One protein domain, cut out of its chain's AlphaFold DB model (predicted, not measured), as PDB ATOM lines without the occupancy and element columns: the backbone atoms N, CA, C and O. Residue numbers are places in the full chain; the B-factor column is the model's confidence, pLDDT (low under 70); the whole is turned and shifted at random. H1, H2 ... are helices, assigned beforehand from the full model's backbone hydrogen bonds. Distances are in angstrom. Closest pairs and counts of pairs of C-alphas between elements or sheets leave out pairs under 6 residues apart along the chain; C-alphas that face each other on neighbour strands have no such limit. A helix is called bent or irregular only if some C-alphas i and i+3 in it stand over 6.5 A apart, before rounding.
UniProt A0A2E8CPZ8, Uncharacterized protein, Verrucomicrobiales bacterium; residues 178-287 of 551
ATOM      1  N   GLU A 178      28.948  -3.986  13.906       90.25
ATOM      2  CA  GLU A 178      28.711  -2.888  14.848       90.25
ATOM      3  C   GLU A 178      27.248  -2.797  15.279       90.25
ATOM      4  O   GLU A 178      26.974  -2.613  16.466       90.25
ATOM      5  N   ALA A 179      26.312  -3.013  14.347       89.81
ATOM      6  CA  ALA A 179      24.876  -2.972  14.609       89.81
ATOM      7  C   ALA A 179      24.460  -3.894  15.761       89.81
ATOM      8  O   ALA A 179      23.602  -3.525  16.558       89.81
ATOM      9  N   VAL A 180      25.107  -5.056  15.898       90.19
ATOM     10  CA  VAL A 180      24.849  -6.014  16.981       90.19
ATOM     11  C   VAL A 180      25.959  -6.057  18.038       90.19
ATOM     12  O   VAL A 180      25.963  -6.945  18.890       90.19
ATOM     13  N   GLY A 181      26.931  -5.144  18.005       84.44
ATOM     14  CA  GLY A 181      28.112  -5.170  18.879       84.44
ATOM     15  C   GLY A 181      27.800  -4.951  20.363       84.44
ATOM     16  O   GLY A 181      28.438  -5.560  21.216       84.44
ATOM     17  N   ASN A 182      26.774  -4.144  20.658       77.38
ATOM     18  CA  ASN A 182      26.408  -3.713  22.016       77.38
ATOM     19  C   ASN A 182      25.159  -4.415  22.578       77.38
ATOM     20  O   ASN A 182      24.544  -3.922  23.523       77.38
ATOM     21  N   VAL A 183      24.739  -5.537  21.988       81.25
ATOM     22  CA  VAL A 183      23.594  -6.303  22.497       81.25
ATOM     23  C   VAL A 183      23.997  -6.974  23.813       81.25
ATOM     24  O   VAL A 183      24.875  -7.834  23.820       81.25
ATOM     25  N   GLU A 184      23.360  -6.573  24.919       78.88
ATOM     26  CA  GLU A 184      23.678  -7.038  26.281       78.88
ATOM     27  C   GLU A 184      23.562  -8.562  26.419       78.88
ATOM     28  O   GLU A 184      24.427  -9.207  27.012       78.88
ATOM     29  N   VAL A 185      22.523  -9.145  25.815       81.94
ATOM     30  CA  VAL A 185      22.308 -10.594  25.761       81.94
ATOM     31  C   VAL A 185      22.157 -11.018  24.298       81.94
ATOM     32  O   VAL A 185      21.050 -10.965  23.756       81.94
ATOM     33  N   PRO A 186      23.259 -11.408  23.629       82.88
ATOM     34  CA  PRO A 186      23.220 -11.879  22.251       82.88
ATOM     35  C   PRO A 186      22.313 -13.104  22.104       82.88
ATOM     36  O   PRO A 186      22.428 -14.071  22.857       82.88
ATOM     37  N   ASN A 187      21.432 -13.079  21.109       86.38
ATOM     38  CA  ASN A 187      20.583 -14.214  20.747       86.38
ATOM     39  C   ASN A 187      21.166 -14.966  19.525       86.38
ATOM     40  O   ASN A 187      22.122 -14.492  18.906       86.38
ATOM     41  N   PRO A 188      20.621 -16.134  19.138       85.62
ATOM     42  CA  PRO A 188      21.122 -16.883  17.983       85.62
ATOM     43  C   PRO A 188      21.190 -16.082  16.675       85.62
ATOM     44  O   PRO A 188      22.116 -16.268  15.888       85.62
ATOM     45  N   GLU A 189      20.245 -15.168  16.440       91.81
ATOM     46  CA  GLU A 189      20.222 -14.336  15.231       91.81
ATOM     47  C   GLU A 189      21.336 -13.286  15.252       91.81
ATOM     48  O   GLU A 189      21.997 -13.101  14.235       91.81
ATOM     49  N   THR A 190      21.624 -12.686  16.416       91.94
ATOM     50  CA  THR A 190      22.789 -11.810  16.629       91.94
ATOM     51  C   THR A 190      24.079 -12.500  16.176       91.94
ATOM     52  O   THR A 190      24.889 -11.917  15.453       91.94
ATOM     53  N   TYR A 191      24.271 -13.755  16.583       89.81
ATOM     54  CA  TYR A 191      25.436 -14.542  16.191       89.81
ATOM     55  C   TYR A 191      25.443 -14.866  14.695       89.81
ATOM     56  O   TYR A 191      26.487 -14.743  14.055       89.81
ATOM     57  N   LEU A 192      24.292 -15.221  14.116       94.62
ATOM     58  CA  LEU A 192      24.180 -15.502  12.686       94.62
ATOM     59  C   LEU A 192      24.605 -14.289  11.848       94.62
ATOM     60  O   LEU A 192      25.510 -14.409  11.022       94.62
ATOM     61  N   VAL A 193      23.993 -13.123  12.074       95.38
ATOM     62  CA  VAL A 193      24.280 -11.917  11.276       95.38
ATOM     63  C   VAL A 193      25.717 -11.445  11.474       95.38
ATOM     64  O   VAL A 193      26.382 -11.060  10.513       95.38
ATOM     65  N   ARG A 194      26.263 -11.567  12.691       94.50
ATOM     66  CA  ARG A 194      27.676 -11.261  12.941       94.50
ATOM     67  C   ARG A 194      28.607 -12.225  12.199       94.50
ATOM     68  O   ARG A 194      29.621 -11.791  11.659       94.50
ATOM     69  N   GLY A 195      28.261 -13.512  12.130       94.56
ATOM     70  CA  GLY A 195      28.992 -14.507  11.341       94.56
ATOM     71  C   GLY A 195      28.978 -14.204   9.847       94.56
ATOM     72  O   GLY A 195      30.031 -14.238   9.214       94.56
ATOM     73  N   MET A 196      27.823 -13.804   9.309       95.81
ATOM     74  CA  MET A 196      27.681 -13.388   7.908       95.81
ATOM     75  C   MET A 196      28.529 -12.163   7.578       95.81
ATOM     76  O   MET A 196      29.169 -12.117   6.529       95.81
ATOM     77  N   ALA A 197      28.582 -11.195   8.490       94.50
ATOM     78  CA  ALA A 197      29.436 -10.032   8.337       94.50
ATOM     79  C   ALA A 197      30.934 -10.402   8.355       94.50
ATOM     80  O   ALA A 197      31.676  -9.976   7.473       94.50
ATOM     81  N   TYR A 198      31.390 -11.237   9.298       93.06
ATOM     82  CA  TYR A 198      32.784 -11.710   9.312       93.06
ATOM     83  C   TYR A 198      33.149 -12.527   8.072       93.06
ATOM     84  O   TYR A 198      34.248 -12.370   7.537       93.06
ATOM     85  N   GLU A 199      32.223 -13.351   7.583       93.75
ATOM     86  CA  GLU A 199      32.389 -14.084   6.332       93.75
ATOM     87  C   GLU A 199      32.607 -13.125   5.155       93.75
ATOM     88  O   GLU A 199      33.570 -13.301   4.409       93.75
ATOM     89  N   GLY A 200      31.780 -12.082   5.026       91.38
ATOM     90  CA  GLY A 200      31.923 -11.059   3.984       91.38
ATOM     91  C   GLY A 200      33.251 -10.291   4.047       91.38
ATOM     92  O   GLY A 200      33.776  -9.869   3.020       91.38
ATOM     93  N   MET A 201      33.851 -10.170   5.236       89.88
ATOM     94  CA  MET A 201      35.186  -9.581   5.423       89.88
ATOM     95  C   MET A 201      36.343 -10.560   5.156       89.88
ATOM     96  O   MET A 201      37.510 -10.167   5.224       89.88
ATOM     97  N   GLY A 202      36.057 -11.838   4.893       89.75
ATOM     98  CA  GLY A 202      37.071 -12.890   4.767       89.75
ATOM     99  C   GLY A 202      37.720 -13.295   6.098       89.75
ATOM    100  O   GLY A 202      38.762 -13.954   6.102       89.75
ATOM    101  N   ALA A 203      37.125 -12.917   7.231       89.38
ATOM    102  CA  ALA A 203      37.545 -13.297   8.579       89.38
ATOM    103  C   ALA A 203      36.935 -14.664   8.943       89.38
ATOM    104  O   ALA A 203      35.991 -14.771   9.726       89.38
ATOM    105  N   LEU A 204      37.418 -15.717   8.274       88.19
ATOM    106  CA  LEU A 204      36.769 -17.035   8.274       88.19
ATOM    107  C   LEU A 204      36.713 -17.688   9.665       88.19
ATOM    108  O   LEU A 204      35.716 -18.317  10.004       88.19
ATOM    109  N   GLU A 205      37.757 -17.527  10.478       86.94
ATOM    110  CA  GLU A 205      37.819 -18.086  11.837       86.94
ATOM    111  C   GLU A 205      36.801 -17.421  12.772       86.94
ATOM    112  O   GLU A 205      36.078 -18.087  13.521       86.94
ATOM    113  N   GLU A 206      36.687 -16.097  12.688       88.50
ATOM    114  CA  GLU A 206      35.687 -15.322  13.406       88.50
ATOM    115  C   GLU A 206      34.276 -15.698  12.949       88.50
ATOM    116  O   GLU A 206      33.409 -15.914  13.798       88.50
ATOM    117  N   ALA A 207      34.057 -15.850  11.639       91.19
ATOM    118  CA  ALA A 207      32.777 -16.268  11.077       91.19
ATOM    119  C   ALA A 207      32.338 -17.637  11.615       91.19
ATOM    120  O   ALA A 207      31.220 -17.768  12.114       91.19
ATOM    121  N   ILE A 208      33.234 -18.635  11.604       87.94
ATOM    122  CA  ILE A 208      32.966 -19.975  12.155       87.94
ATOM    123  C   ILE A 208      32.584 -19.886  13.634       87.94
ATOM    124  O   ILE A 208      31.594 -20.485  14.053       87.94
ATOM    125  N   ARG A 209      33.321 -19.098  14.429       88.38
ATOM    126  CA  ARG A 209      33.018 -18.916  15.855       88.38
ATOM    127  C   ARG A 209      31.636 -18.300  16.077       88.38
ATOM    128  O   ARG A 209      30.926 -18.727  16.985       88.38
ATOM    129  N   GLN A 210      31.251 -17.310  15.274       91.69
ATOM    130  CA  GLN A 210      29.923 -16.712  15.393       91.69
ATOM    131  C   GLN A 210      28.827 -17.692  14.957       91.69
ATOM    132  O   GLN A 210      27.856 -17.861  15.687       91.69
ATOM    133  N   TYR A 211      28.992 -18.415  13.845       90.44
ATOM    134  CA  TYR A 211      28.024 -19.444  13.447       90.44
ATOM    135  C   TYR A 211      27.870 -20.543  14.498       90.44
ATOM    136  O   TYR A 211      26.750 -20.993  14.735       90.44
ATOM    137  N   ALA A 212      28.954 -20.914  15.188       84.06
ATOM    138  CA  ALA A 212      28.890 -21.807  16.340       84.06
ATOM    139  C   ALA A 212      28.004 -21.267  17.461       84.06
ATOM    140  O   ALA A 212      27.126 -21.983  17.940       84.06
ATOM    141  N   GLY A 213      28.153 -19.990  17.821       81.69
ATOM    142  CA  GLY A 213      27.240 -19.331  18.756       81.69
ATOM    143  C   GLY A 213      25.776 -19.418  18.308       81.69
ATOM    144  O   GLY A 213      24.904 -19.728  19.117       81.69
ATOM    145  N   ALA A 214      25.515 -19.233  17.012       87.06
ATOM    146  CA  ALA A 214      24.170 -19.271  16.449       87.06
ATOM    147  C   ALA A 214      23.515 -20.658  16.565       87.06
ATOM    148  O   ALA A 214      22.409 -20.757  17.088       87.06
ATOM    149  N   TYR A 215      24.176 -21.742  16.134       82.25
ATOM    150  CA  TYR A 215      23.561 -23.077  16.195       82.25
ATOM    151  C   TYR A 215      23.590 -23.714  17.592       82.25
ATOM    152  O   TYR A 215      22.713 -24.523  17.889       82.25
ATOM    153  N   VAL A 216      24.550 -23.366  18.461       78.56
ATOM    154  CA  VAL A 216      24.621 -23.907  19.834       78.56
ATOM    155  C   VAL A 216      23.540 -23.307  20.727       78.56
ATOM    156  O   VAL A 216      22.970 -24.020  21.544       78.56
ATOM    157  N   LEU A 217      23.246 -22.012  20.587       76.06
ATOM    158  CA  LEU A 217      22.297 -21.320  21.468       76.06
ATOM    159  C   LEU A 217      20.836 -21.433  21.014       76.06
ATOM    160  O   LEU A 217      19.936 -21.036  21.752       76.06
ATOM    161  N   ASN A 218      20.570 -21.972  19.823       76.44
ATOM    162  CA  ASN A 218      19.228 -22.016  19.243       76.44
ATOM    163  C   ASN A 218      18.387 -23.216  19.723       76.44
ATOM    164  O   ASN A 218      17.894 -24.017  18.925       76.44
ATOM    165  N   PHE A 219      18.209 -23.352  21.039       66.56
ATOM    166  CA  PHE A 219      17.383 -24.407  21.633       66.56
ATOM    167  C   PHE A 219      15.889 -24.134  21.404       66.56
ATOM    168  O   PHE A 219      15.283 -23.321  22.095       66.56
ATOM    169  N   GLY A 220      15.289 -24.830  20.433       61.94
ATOM    170  CA  GLY A 220      13.857 -24.716  20.121       61.94
ATOM    171  C   GLY A 220      13.463 -23.472  19.313       61.94
ATOM    172  O   GLY A 220      12.273 -23.189  19.205       61.94
ATOM    173  N   GLY A 221      14.431 -22.735  18.757       69.19
ATOM    174  CA  GLY A 221      14.173 -21.586  17.885       69.19
ATOM    175  C   GLY A 221      14.120 -21.946  16.393       69.19
ATOM    176  O   GLY A 221      13.778 -23.067  16.018       69.19
ATOM    177  N   SER A 222      14.440 -20.985  15.518       78.69
ATOM    178  CA  SER A 222      14.260 -21.136  14.062       78.69
ATOM    179  C   SER A 222      15.115 -22.269  13.479       78.69
ATOM    180  O   SER A 222      16.342 -22.234  13.539       78.69
ATOM    181  N   VAL A 223      14.469 -23.258  12.860       82.62
ATOM    182  CA  VAL A 223      15.153 -24.381  12.197       82.62
ATOM    183  C   VAL A 223      16.063 -23.890  11.068       82.62
ATOM    184  O   VAL A 223      17.177 -24.393  10.906       82.62
ATOM    185  N   ASP A 224      15.617 -22.891  10.308       85.56
ATOM    186  CA  ASP A 224      16.365 -22.381   9.161       85.56
ATOM    187  C   ASP A 224      17.592 -21.566   9.588       85.56
ATOM    188  O   ASP A 224      18.621 -21.619   8.912       85.56
ATOM    189  N   LEU A 225      17.551 -20.921  10.760       87.75
ATOM    190  CA  LEU A 225      18.726 -20.312  11.395       87.75
ATOM    191  C   LEU A 225      19.815 -21.351  11.668       87.75
ATOM    192  O   LEU A 225      20.968 -21.166  11.266       87.75
ATOM    193  N   THR A 226      19.453 -22.457  12.324       85.06
ATOM    194  CA  THR A 226      20.399 -23.531  12.660       85.06
ATOM    195  C   THR A 226      20.966 -24.169  11.398       85.06
ATOM    196  O   THR A 226      22.185 -24.293  11.273       85.06
ATOM    197  N   LYS A 227      20.105 -24.515  10.432       88.56
ATOM    198  CA  LYS A 227      20.524 -25.056   9.129       88.56
ATOM    199  C   LYS A 227      21.523 -24.138   8.434       88.56
ATOM    200  O   LYS A 227      22.572 -24.599   7.989       88.56
ATOM    201  N   THR A 228      21.209 -22.845   8.363       90.81
ATOM    202  CA  THR A 228      22.046 -21.847   7.688       90.81
ATOM    203  C   THR A 228      23.398 -21.707   8.377       90.81
ATOM    204  O   THR A 228      24.424 -21.704   7.699       90.81
ATOM    205  N   SER A 229      23.410 -21.665   9.711       89.50
ATOM    206  CA  SER A 229      24.633 -21.548  10.514       89.50
ATOM    207  C   SER A 229      25.535 -22.774  10.362       89.50
ATOM    208  O   SER A 229      26.732 -22.628  10.125       89.50
ATOM    209  N   LEU A 230      24.971 -23.988  10.431       88.19
ATOM    210  CA  LEU A 230      25.715 -25.238  10.229       88.19
ATOM    211  C   LEU A 230      26.316 -25.318   8.823       88.19
ATOM    212  O   LEU A 230      27.510 -25.585   8.687       88.19
ATOM    213  N   ARG A 231      25.505 -25.040   7.790       93.38
ATOM    214  CA  ARG A 231      25.956 -25.015   6.393       93.38
ATOM    215  C   ARG A 231      27.127 -24.053   6.217       93.38
ATOM    216  O   ARG A 231      28.196 -24.467   5.781       93.38
ATOM    217  N   ARG A 232      26.939 -22.780   6.580       93.94
ATOM    218  CA  ARG A 232      27.962 -21.748   6.366       93.94
ATOM    219  C   ARG A 232      29.229 -22.031   7.172       93.94
ATOM    220  O   ARG A 232      30.325 -21.883   6.645       93.94
ATOM    221  N   SER A 233      29.109 -22.524   8.407       91.69
ATOM    222  CA  SER A 233      30.264 -22.958   9.205       91.69
ATOM    223  C   SER A 233      31.060 -24.076   8.517       91.69
ATOM    224  O   SER A 233      32.289 -24.009   8.465       91.69
ATOM    225  N   ALA A 234      30.380 -25.083   7.961       89.19
ATOM    226  CA  ALA A 234      31.023 -26.170   7.224       89.19
ATOM    227  C   ALA A 234      31.697 -25.672   5.932       89.19
ATOM    228  O   ALA A 234      32.836 -26.040   5.647       89.19
ATOM    229  N   GLU A 235      31.041 -24.785   5.183       91.06
ATOM    230  CA  GLU A 235      31.616 -24.157   3.988       91.06
ATOM    231  C   GLU A 235      32.881 -23.350   4.321       91.06
ATOM    232  O   GLU A 235      33.874 -23.436   3.599       91.06
ATOM    233  N   MET A 236      32.895 -22.609   5.435       90.25
ATOM    234  CA  MET A 236      34.078 -21.853   5.864       90.25
ATOM    235  C   MET A 236      35.222 -22.766   6.320       90.25
ATOM    236  O   MET A 236      36.374 -22.529   5.956       90.25
ATOM    237  N   LEU A 237      34.927 -23.839   7.060       87.81
ATOM    238  CA  LEU A 237      35.926 -24.848   7.437       87.81
ATOM    239  C   LEU A 237      36.541 -25.533   6.213       87.81
ATOM    240  O   LEU A 237      37.757 -25.718   6.149       87.81
ATOM    241  N   ALA A 238      35.716 -25.856   5.215       86.81
ATOM    242  CA  ALA A 238      36.189 -26.390   3.945       86.81
ATOM    243  C   ALA A 238      37.112 -25.390   3.221       86.81
ATOM    244  O   ALA A 238      38.163 -25.785   2.712       86.81
ATOM    245  N   LYS A 239      36.773 -24.091   3.234       86.25
ATOM    246  CA  LYS A 239      37.602 -23.012   2.660       86.25
ATOM    247  C   LYS A 239      38.943 -22.831   3.379       86.25
ATOM    248  O   LYS A 239      39.941 -22.570   2.711       86.25
ATOM    249  N   LEU A 240      38.986 -22.994   4.705       83.56
ATOM    250  CA  LEU A 240      40.221 -22.891   5.496       83.56
ATOM    251  C   LEU A 240      41.242 -23.988   5.174       83.56
ATOM    252  O   LEU A 240      42.434 -23.778   5.390       83.56
ATOM    253  N   LYS A 241      40.794 -25.149   4.670       80.50
ATOM    254  CA  LYS A 241      41.651 -26.304   4.333       80.50
ATOM    255  C   LYS A 241      42.544 -26.751   5.499       80.50
ATOM    256  O   LYS A 241      43.652 -27.243   5.295       80.50
ATOM    257  N   ASN A 242      42.057 -26.583   6.725       80.69
ATOM    258  CA  ASN A 242      42.775 -26.984   7.924       80.69
ATOM    259  C   ASN A 242      42.490 -28.462   8.235       80.69
ATOM    260  O   ASN A 242      41.400 -28.801   8.702       80.69
ATOM    261  N   ALA A 243      43.469 -29.334   7.976       78.12
ATOM    262  CA  ALA A 243      43.352 -30.774   8.209       78.12
ATOM    263  C   ALA A 243      43.090 -31.122   9.687       78.12
ATOM    264  O   ALA A 243      42.333 -32.050   9.967       78.12
ATOM    265  N   ASP A 244      43.611 -30.331  10.629       83.25
ATOM    266  CA  ASP A 244      43.420 -30.559  12.068       83.25
ATOM    267  C   ASP A 244      41.954 -30.368  12.496       83.25
ATOM    268  O   ASP A 244      41.522 -30.872  13.534       83.25
ATOM    269  N   ARG A 245      41.157 -29.672  11.674       83.56
ATOM    270  CA  ARG A 245      39.730 -29.400  11.906       83.56
ATOM    271  C   ARG A 245      38.805 -30.260  11.044       83.56
ATOM    272  O   ARG A 245      37.600 -30.018  10.996       83.56
ATOM    273  N   GLN A 246      39.328 -31.299  10.393       81.88
ATOM    274  CA  GLN A 246      38.521 -32.201   9.567       81.88
ATOM    275  C   GLN A 246      37.428 -32.920  10.373       81.88
ATOM    276  O   GLN A 246      36.308 -33.062   9.886       81.88
ATOM    277  N   ASN A 247      37.715 -33.307  11.619       83.38
ATOM    278  CA  ASN A 247      36.726 -33.929  12.508       83.38
ATOM    279  C   ASN A 247      35.576 -32.969  12.857       83.38
ATOM    280  O   ASN A 247      34.427 -33.390  12.966       83.38
ATOM    281  N   GLU A 248      35.873 -31.675  13.009       85.94
ATOM    282  CA  GLU A 248      34.859 -30.643  13.244       85.94
ATOM    283  C   GLU A 248      33.972 -30.476  12.009       85.94
ATOM    284  O   GLU A 248      32.748 -30.536  12.121       85.94
ATOM    285  N   LEU A 249      34.580 -30.351  10.824       88.00
ATOM    286  CA  LEU A 249      33.850 -30.286   9.558       88.00
ATOM    287  C   LEU A 249      32.936 -31.504   9.382       88.00
ATOM    288  O   LEU A 249      31.750 -31.333   9.107       88.00
ATOM    289  N   GLN A 250      33.471 -32.711   9.593       86.69
ATOM    290  CA  GLN A 250      32.717 -33.961   9.541       86.69
ATOM    291  C   GLN A 250      31.526 -33.947  10.505       86.69
ATOM    292  O   GLN A 250      30.410 -34.289  10.113       86.69
ATOM    293  N   GLY A 251      31.751 -33.529  11.753       86.00
ATOM    294  CA  GLY A 251      30.699 -33.416  12.758       86.00
ATOM    295  C   GLY A 251      29.575 -32.482  12.313       86.00
ATOM    296  O   GLY A 251      28.407 -32.854  12.385       86.00
ATOM    297  N   LEU A 252      29.910 -31.301  11.788       88.62
ATOM    298  CA  LEU A 252      28.920 -30.314  11.347       88.62
ATOM    299  C   LEU A 252      28.080 -30.804  10.167       88.62
ATOM    300  O   LEU A 252      26.853 -30.683  10.202       88.62
ATOM    301  N   VAL A 253      28.710 -31.386   9.139       88.06
ATOM    302  CA  VAL A 253      27.965 -31.915   7.983       88.06
ATOM    303  C   VAL A 253      27.101 -33.109   8.368       88.06
ATOM    304  O   VAL A 253      25.979 -33.223   7.880       88.06
ATOM    305  N   LYS A 254      27.567 -33.947   9.301       87.19
ATOM    306  CA  LYS A 254      26.791 -35.071   9.823       87.19
ATOM    307  C   LYS A 254      25.576 -34.605  10.624       87.19
ATOM    308  O   LYS A 254      24.473 -35.081  10.377       87.19
ATOM    309  N   ILE A 255      25.743 -33.630  11.524       86.31
ATOM    310  CA  ILE A 255      24.625 -33.023  12.266       86.31
ATOM    311  C   ILE A 255      23.599 -32.439  11.290       86.31
ATOM    312  O   ILE A 255      22.398 -32.660  11.453       86.31
ATOM    313  N   TYR A 256      24.059 -31.726  10.256       88.69
ATOM    314  CA  TYR A 256      23.174 -31.189   9.228       88.69
ATOM    315  C   TYR A 256      22.383 -32.299   8.521       88.69
ATOM    316  O   TYR A 256      21.153 -32.235   8.435       88.69
ATOM    317  N   GLN A 257      23.088 -33.320   8.031       88.62
ATOM    318  CA  GLN A 257      22.517 -34.440   7.291       88.62
ATOM    319  C   GLN A 257      21.465 -35.197   8.112       88.62
ATOM    320  O   GLN A 257      20.352 -35.432   7.626       88.62
ATOM    321  N   ASP A 258      21.812 -35.537   9.354       86.06
ATOM    322  CA  ASP A 258      21.011 -36.392  10.227       86.06
ATOM    323  C   ASP A 258      19.772 -35.656  10.761       86.06
ATOM    324  O   ASP A 258      18.681 -36.226  10.790       86.06
ATOM    325  N   LEU A 259      19.904 -34.380  11.153       82.81
ATOM    326  CA  LEU A 259      18.815 -33.644  11.812       82.81
ATOM    327  C   LEU A 259      17.946 -32.820  10.859       82.81
ATOM    328  O   LEU A 259      16.761 -32.620  11.127       82.81
ATOM    329  N   PHE A 260      18.506 -32.325   9.756       84.88
ATOM    330  CA  PHE A 260      17.841 -31.305   8.941       84.88
ATOM    331  C   PHE A 260      17.676 -31.691   7.477       84.88
ATOM    332  O   PHE A 260      16.688 -31.307   6.848       84.88
ATOM    333  N   GLY A 261      18.628 -32.446   6.937       82.38
ATOM    334  CA  GLY A 261      18.665 -32.824   5.531       82.38
ATOM    335  C   GLY A 261      17.968 -34.142   5.194       82.38
ATOM    336  O   GLY A 261      17.937 -34.528   4.026       82.38
ATOM    337  N   LYS A 262      17.394 -34.839   6.190       86.19
ATOM    338  CA  LYS A 262      16.743 -36.156   6.026       86.19
ATOM    339  C   LYS A 262      17.659 -37.169   5.319       86.19
ATOM    340  O   LYS A 262      17.216 -37.895   4.432       86.19
ATOM    341  N   GLY A 263      18.940 -37.179   5.683       85.06
ATOM    342  CA  GLY A 263      19.951 -38.037   5.063       85.06
ATOM    343  C   GLY A 263      20.701 -37.407   3.885       85.06
ATOM    344  O   GLY A 263      21.657 -38.007   3.406       85.06
ATOM    345  N   ASN A 264      20.344 -36.196   3.450       88.69
ATOM    346  CA  ASN A 264      21.056 -35.457   2.400       88.69
ATOM    347  C   ASN A 264      21.745 -34.200   2.951       88.69
ATOM    348  O   ASN A 264      21.396 -33.707   4.020       88.69
ATOM    349  N   LEU A 265      22.716 -33.657   2.216       87.94
ATOM    350  CA  LEU A 265      23.246 -32.312   2.470       87.94
ATOM    351  C   LEU A 265      22.409 -31.249   1.739       87.94
ATOM    352  O   LEU A 265      21.382 -31.554   1.131       87.94
ATOM    353  N   TRP A 266      22.804 -29.982   1.856       89.56
ATOM    354  CA  TRP A 266      22.165 -28.885   1.129       89.56
ATOM    355  C   TRP A 266      22.397 -28.982  -0.385       89.56
ATOM    356  O   TRP A 266      23.334 -29.629  -0.855       89.56
ATOM    357  N   GLU A 267      21.533 -28.320  -1.151       86.31
ATOM    358  CA  GLU A 267      21.679 -28.217  -2.602       86.31
ATOM    359  C   GLU A 267      23.018 -27.561  -2.967       86.31
ATOM    360  O   GLU A 267      23.410 -26.555  -2.374       86.31
ATOM    361  N   GLY A 268      23.734 -28.158  -3.921       83.00
ATOM    362  CA  GLY A 268      25.061 -27.698  -4.338       83.00
ATOM    363  C   GLY A 268      26.210 -28.101  -3.407       83.00
ATOM    364  O   GLY A 268      27.350 -27.733  -3.684       83.00
ATOM    365  N   ALA A 269      25.961 -28.866  -2.335       85.94
ATOM    366  CA  ALA A 269      27.036 -29.395  -1.501       85.94
ATOM    367  C   ALA A 269      27.964 -30.316  -2.326       85.94
ATOM    368  O   ALA A 269      27.474 -31.250  -2.970       85.94
ATOM    369  N   PRO A 270      29.294 -30.101  -2.299       84.38
ATOM    370  CA  PRO A 270      30.242 -30.982  -2.970       84.38
ATOM    371  C   PRO A 270      30.098 -32.447  -2.540       84.38
ATOM    372  O   PRO A 270      29.966 -32.743  -1.352       84.38
ATOM    373  N   GLU A 271      30.211 -33.380  -3.490       85.25
ATOM    374  CA  GLU A 271      30.048 -34.824  -3.241       85.25
ATOM    375  C   GLU A 271      30.993 -35.341  -2.140       85.25
ATOM    376  O   GLU A 271      30.638 -36.211  -1.344       85.25
ATOM    377  N   TRP A 272      32.193 -34.769  -2.041       85.19
ATOM    378  CA  TRP A 272      33.168 -35.160  -1.027       85.19
ATOM    379  C   TRP A 272      32.732 -34.810   0.405       85.19
ATOM    380  O   TRP A 272      33.107 -35.529   1.329       85.19
ATOM    381  N   LEU A 273      31.906 -33.772   0.613       86.44
ATOM    382  CA  LEU A 273      31.326 -33.487   1.934       86.44
ATOM    383  C   LEU A 273      30.316 -34.564   2.337       86.44
ATOM    384  O   LEU A 273      30.248 -34.921   3.511       86.44
ATOM    385  N   ALA A 274      29.565 -35.114   1.377       85.19
ATOM    386  CA  ALA A 274      28.635 -36.211   1.640       85.19
ATOM    387  C   ALA A 274      29.384 -37.497   2.029       85.19
ATOM    388  O   ALA A 274      29.000 -38.165   2.988       85.19
ATOM    389  N   LYS A 275      30.502 -37.793   1.351       86.50
ATOM    390  CA  LYS A 275      31.408 -38.900   1.714       86.50
ATOM    391  C   LYS A 275      31.995 -38.717   3.113       86.50
ATOM    392  O   LYS A 275      31.961 -39.638   3.928       86.50
ATOM    393  N   LEU A 276      32.452 -37.503   3.429       85.75
ATOM    394  CA  LEU A 276      32.960 -37.170   4.760       85.75
ATOM    395  C   LEU A 276      31.885 -37.385   5.843       85.75
ATOM    396  O   LEU A 276      32.164 -38.006   6.870       85.75
ATOM    397  N   ALA A 277      30.645 -36.943   5.601       85.31
ATOM    398  CA  ALA A 277      29.514 -37.140   6.514       85.31
ATOM    399  C   ALA A 277      29.180 -38.629   6.748       85.31
ATOM    400  O   ALA A 277      28.826 -39.019   7.863       85.31
ATOM    401  N   ALA A 278      29.365 -39.467   5.722       83.56
ATOM    402  CA  ALA A 278      29.190 -40.917   5.784       83.56
ATOM    403  C   ALA A 278      30.320 -41.660   6.528       83.56
ATOM    404  O   ALA A 278      30.210 -42.863   6.758       83.56
ATOM    405  N   GLY A 279      31.387 -40.964   6.939       78.75
ATOM    406  CA  GLY A 279      32.523 -41.580   7.629       78.75
ATOM    407  C   GLY A 279      33.665 -42.010   6.712       78.75
ATOM    408  O   GLY A 279      34.594 -42.665   7.182       78.75
ATOM    409  N   GLU A 280      33.617 -41.665   5.424       82.88
ATOM    410  CA  GLU A 280      34.675 -42.013   4.479       82.88
ATOM    411  C   GLU A 280      35.920 -41.133   4.671       82.88
ATOM    412  O   GLU A 280      35.843 -39.952   5.025       82.88
ATOM    413  N   LEU A 281      37.093 -41.718   4.415       70.00
ATOM    414  CA  LEU A 281      38.376 -41.021   4.455       70.00
ATOM    415  C   LEU A 281      38.506 -40.122   3.222       70.00
ATOM    416  O   LEU A 281      38.615 -40.601   2.095       70.00
ATOM    417  N   VAL A 282      38.512 -38.812   3.452       71.31
ATOM    418  CA  VAL A 282      38.618 -37.795   2.405       71.31
ATOM    419  C   VAL A 282      39.902 -36.990   2.614       71.31
ATOM    420  O   VAL A 282      40.116 -36.436   3.692       71.31
ATOM    421  N   VAL A 283      40.767 -36.919   1.599       67.69
ATOM    422  CA  VAL A 283      42.033 -36.170   1.662       67.69
ATOM    423  C   VAL A 283      41.795 -34.723   1.216       67.69
ATOM    424  O   VAL A 283      41.672 -34.428   0.029       67.69
ATOM    425  N   MET A 284      41.737 -33.800   2.182       60.59
ATOM    426  CA  MET A 284      41.389 -32.383   1.966       60.59
ATOM    427  C   MET A 284      42.320 -31.637   0.991       60.59
ATOM    428  O   MET A 284      41.902 -30.661   0.368       60.59
ATOM    429  N   SER A 285      43.572 -32.083   0.826       56.41
ATOM    430  CA  SER A 285      44.560 -31.430  -0.047       56.41
ATOM    431  C   SER A 285      44.285 -31.587  -1.549       56.41
ATOM    432  O   SER A 285      44.848 -30.828  -2.336       56.41
ATOM    433  N   GLU A 286      43.422 -32.519  -1.967       52.88
ATOM    434  CA  GLU A 286      43.183 -32.837  -3.389       52.88
ATOM    435  C   GLU A 286      41.881 -32.238  -3.964       52.88
ATOM    436  O   GLU A 286      41.658 -32.273  -5.172       52.88
ATOM    437  N   LEU A 287      41.029 -31.628  -3.130       56.62
ATOM    438  CA  LEU A 287      39.623 -31.307  -3.456       56.62
ATOM    439  C   LEU A 287      39.361 -29.820  -3.756       56.62
ATOM    440  O   LEU A 287      38.228 -29.345  -3.745       56.62
TER     441      LEU A 287
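This is residues 178 to 287 of the 551 residues of an uncharacterized protein of Verrucomicrobiales bacterium (UniProt A0A2E8CPZ8). Four helices run up and down, H1, H2 and H3 as a bundle and H4 beside H3, while the short H5 crosses H4. The printed part has 110 residues with five named helices, H1 to H5 in order: all helix. It is compact, radius of gyration of the C-alphas 14.0 A, spanning 43 by 28 by 22 A.

Find C-alpha 188 at (21.122, -16.883, 17.983), where H1 begins, running to 200. Then come H2, residues 204 to 217; H3, residues 223 to 240, 26.0 A; H4, residues 243 to 259, 25.0 A, irregular, C-alphas 244 and 247 being 7.5 A apart; and H5, residues 271 to 277, which ends with C-alpha 277 at (29.514, -37.140, 6.514).

H1 and H2 form a hairpin, closest C-alphas Pro 188 and Ala 214, 4.2 A. H2 and H3 form another, Tyr 215 and Thr 226, 4.8 A. H3 touches H4 at a shallow tilt of 23 degrees, opposite ways. Every O i to N i+4 pair is within hydrogen-bond range in H1, H2, H3 and H5, and 11 of 13 in H4.

There is no cut. The link H4 to H5 is long. Residues 219 to 221 and 283 to 287 have pLDDT under 70.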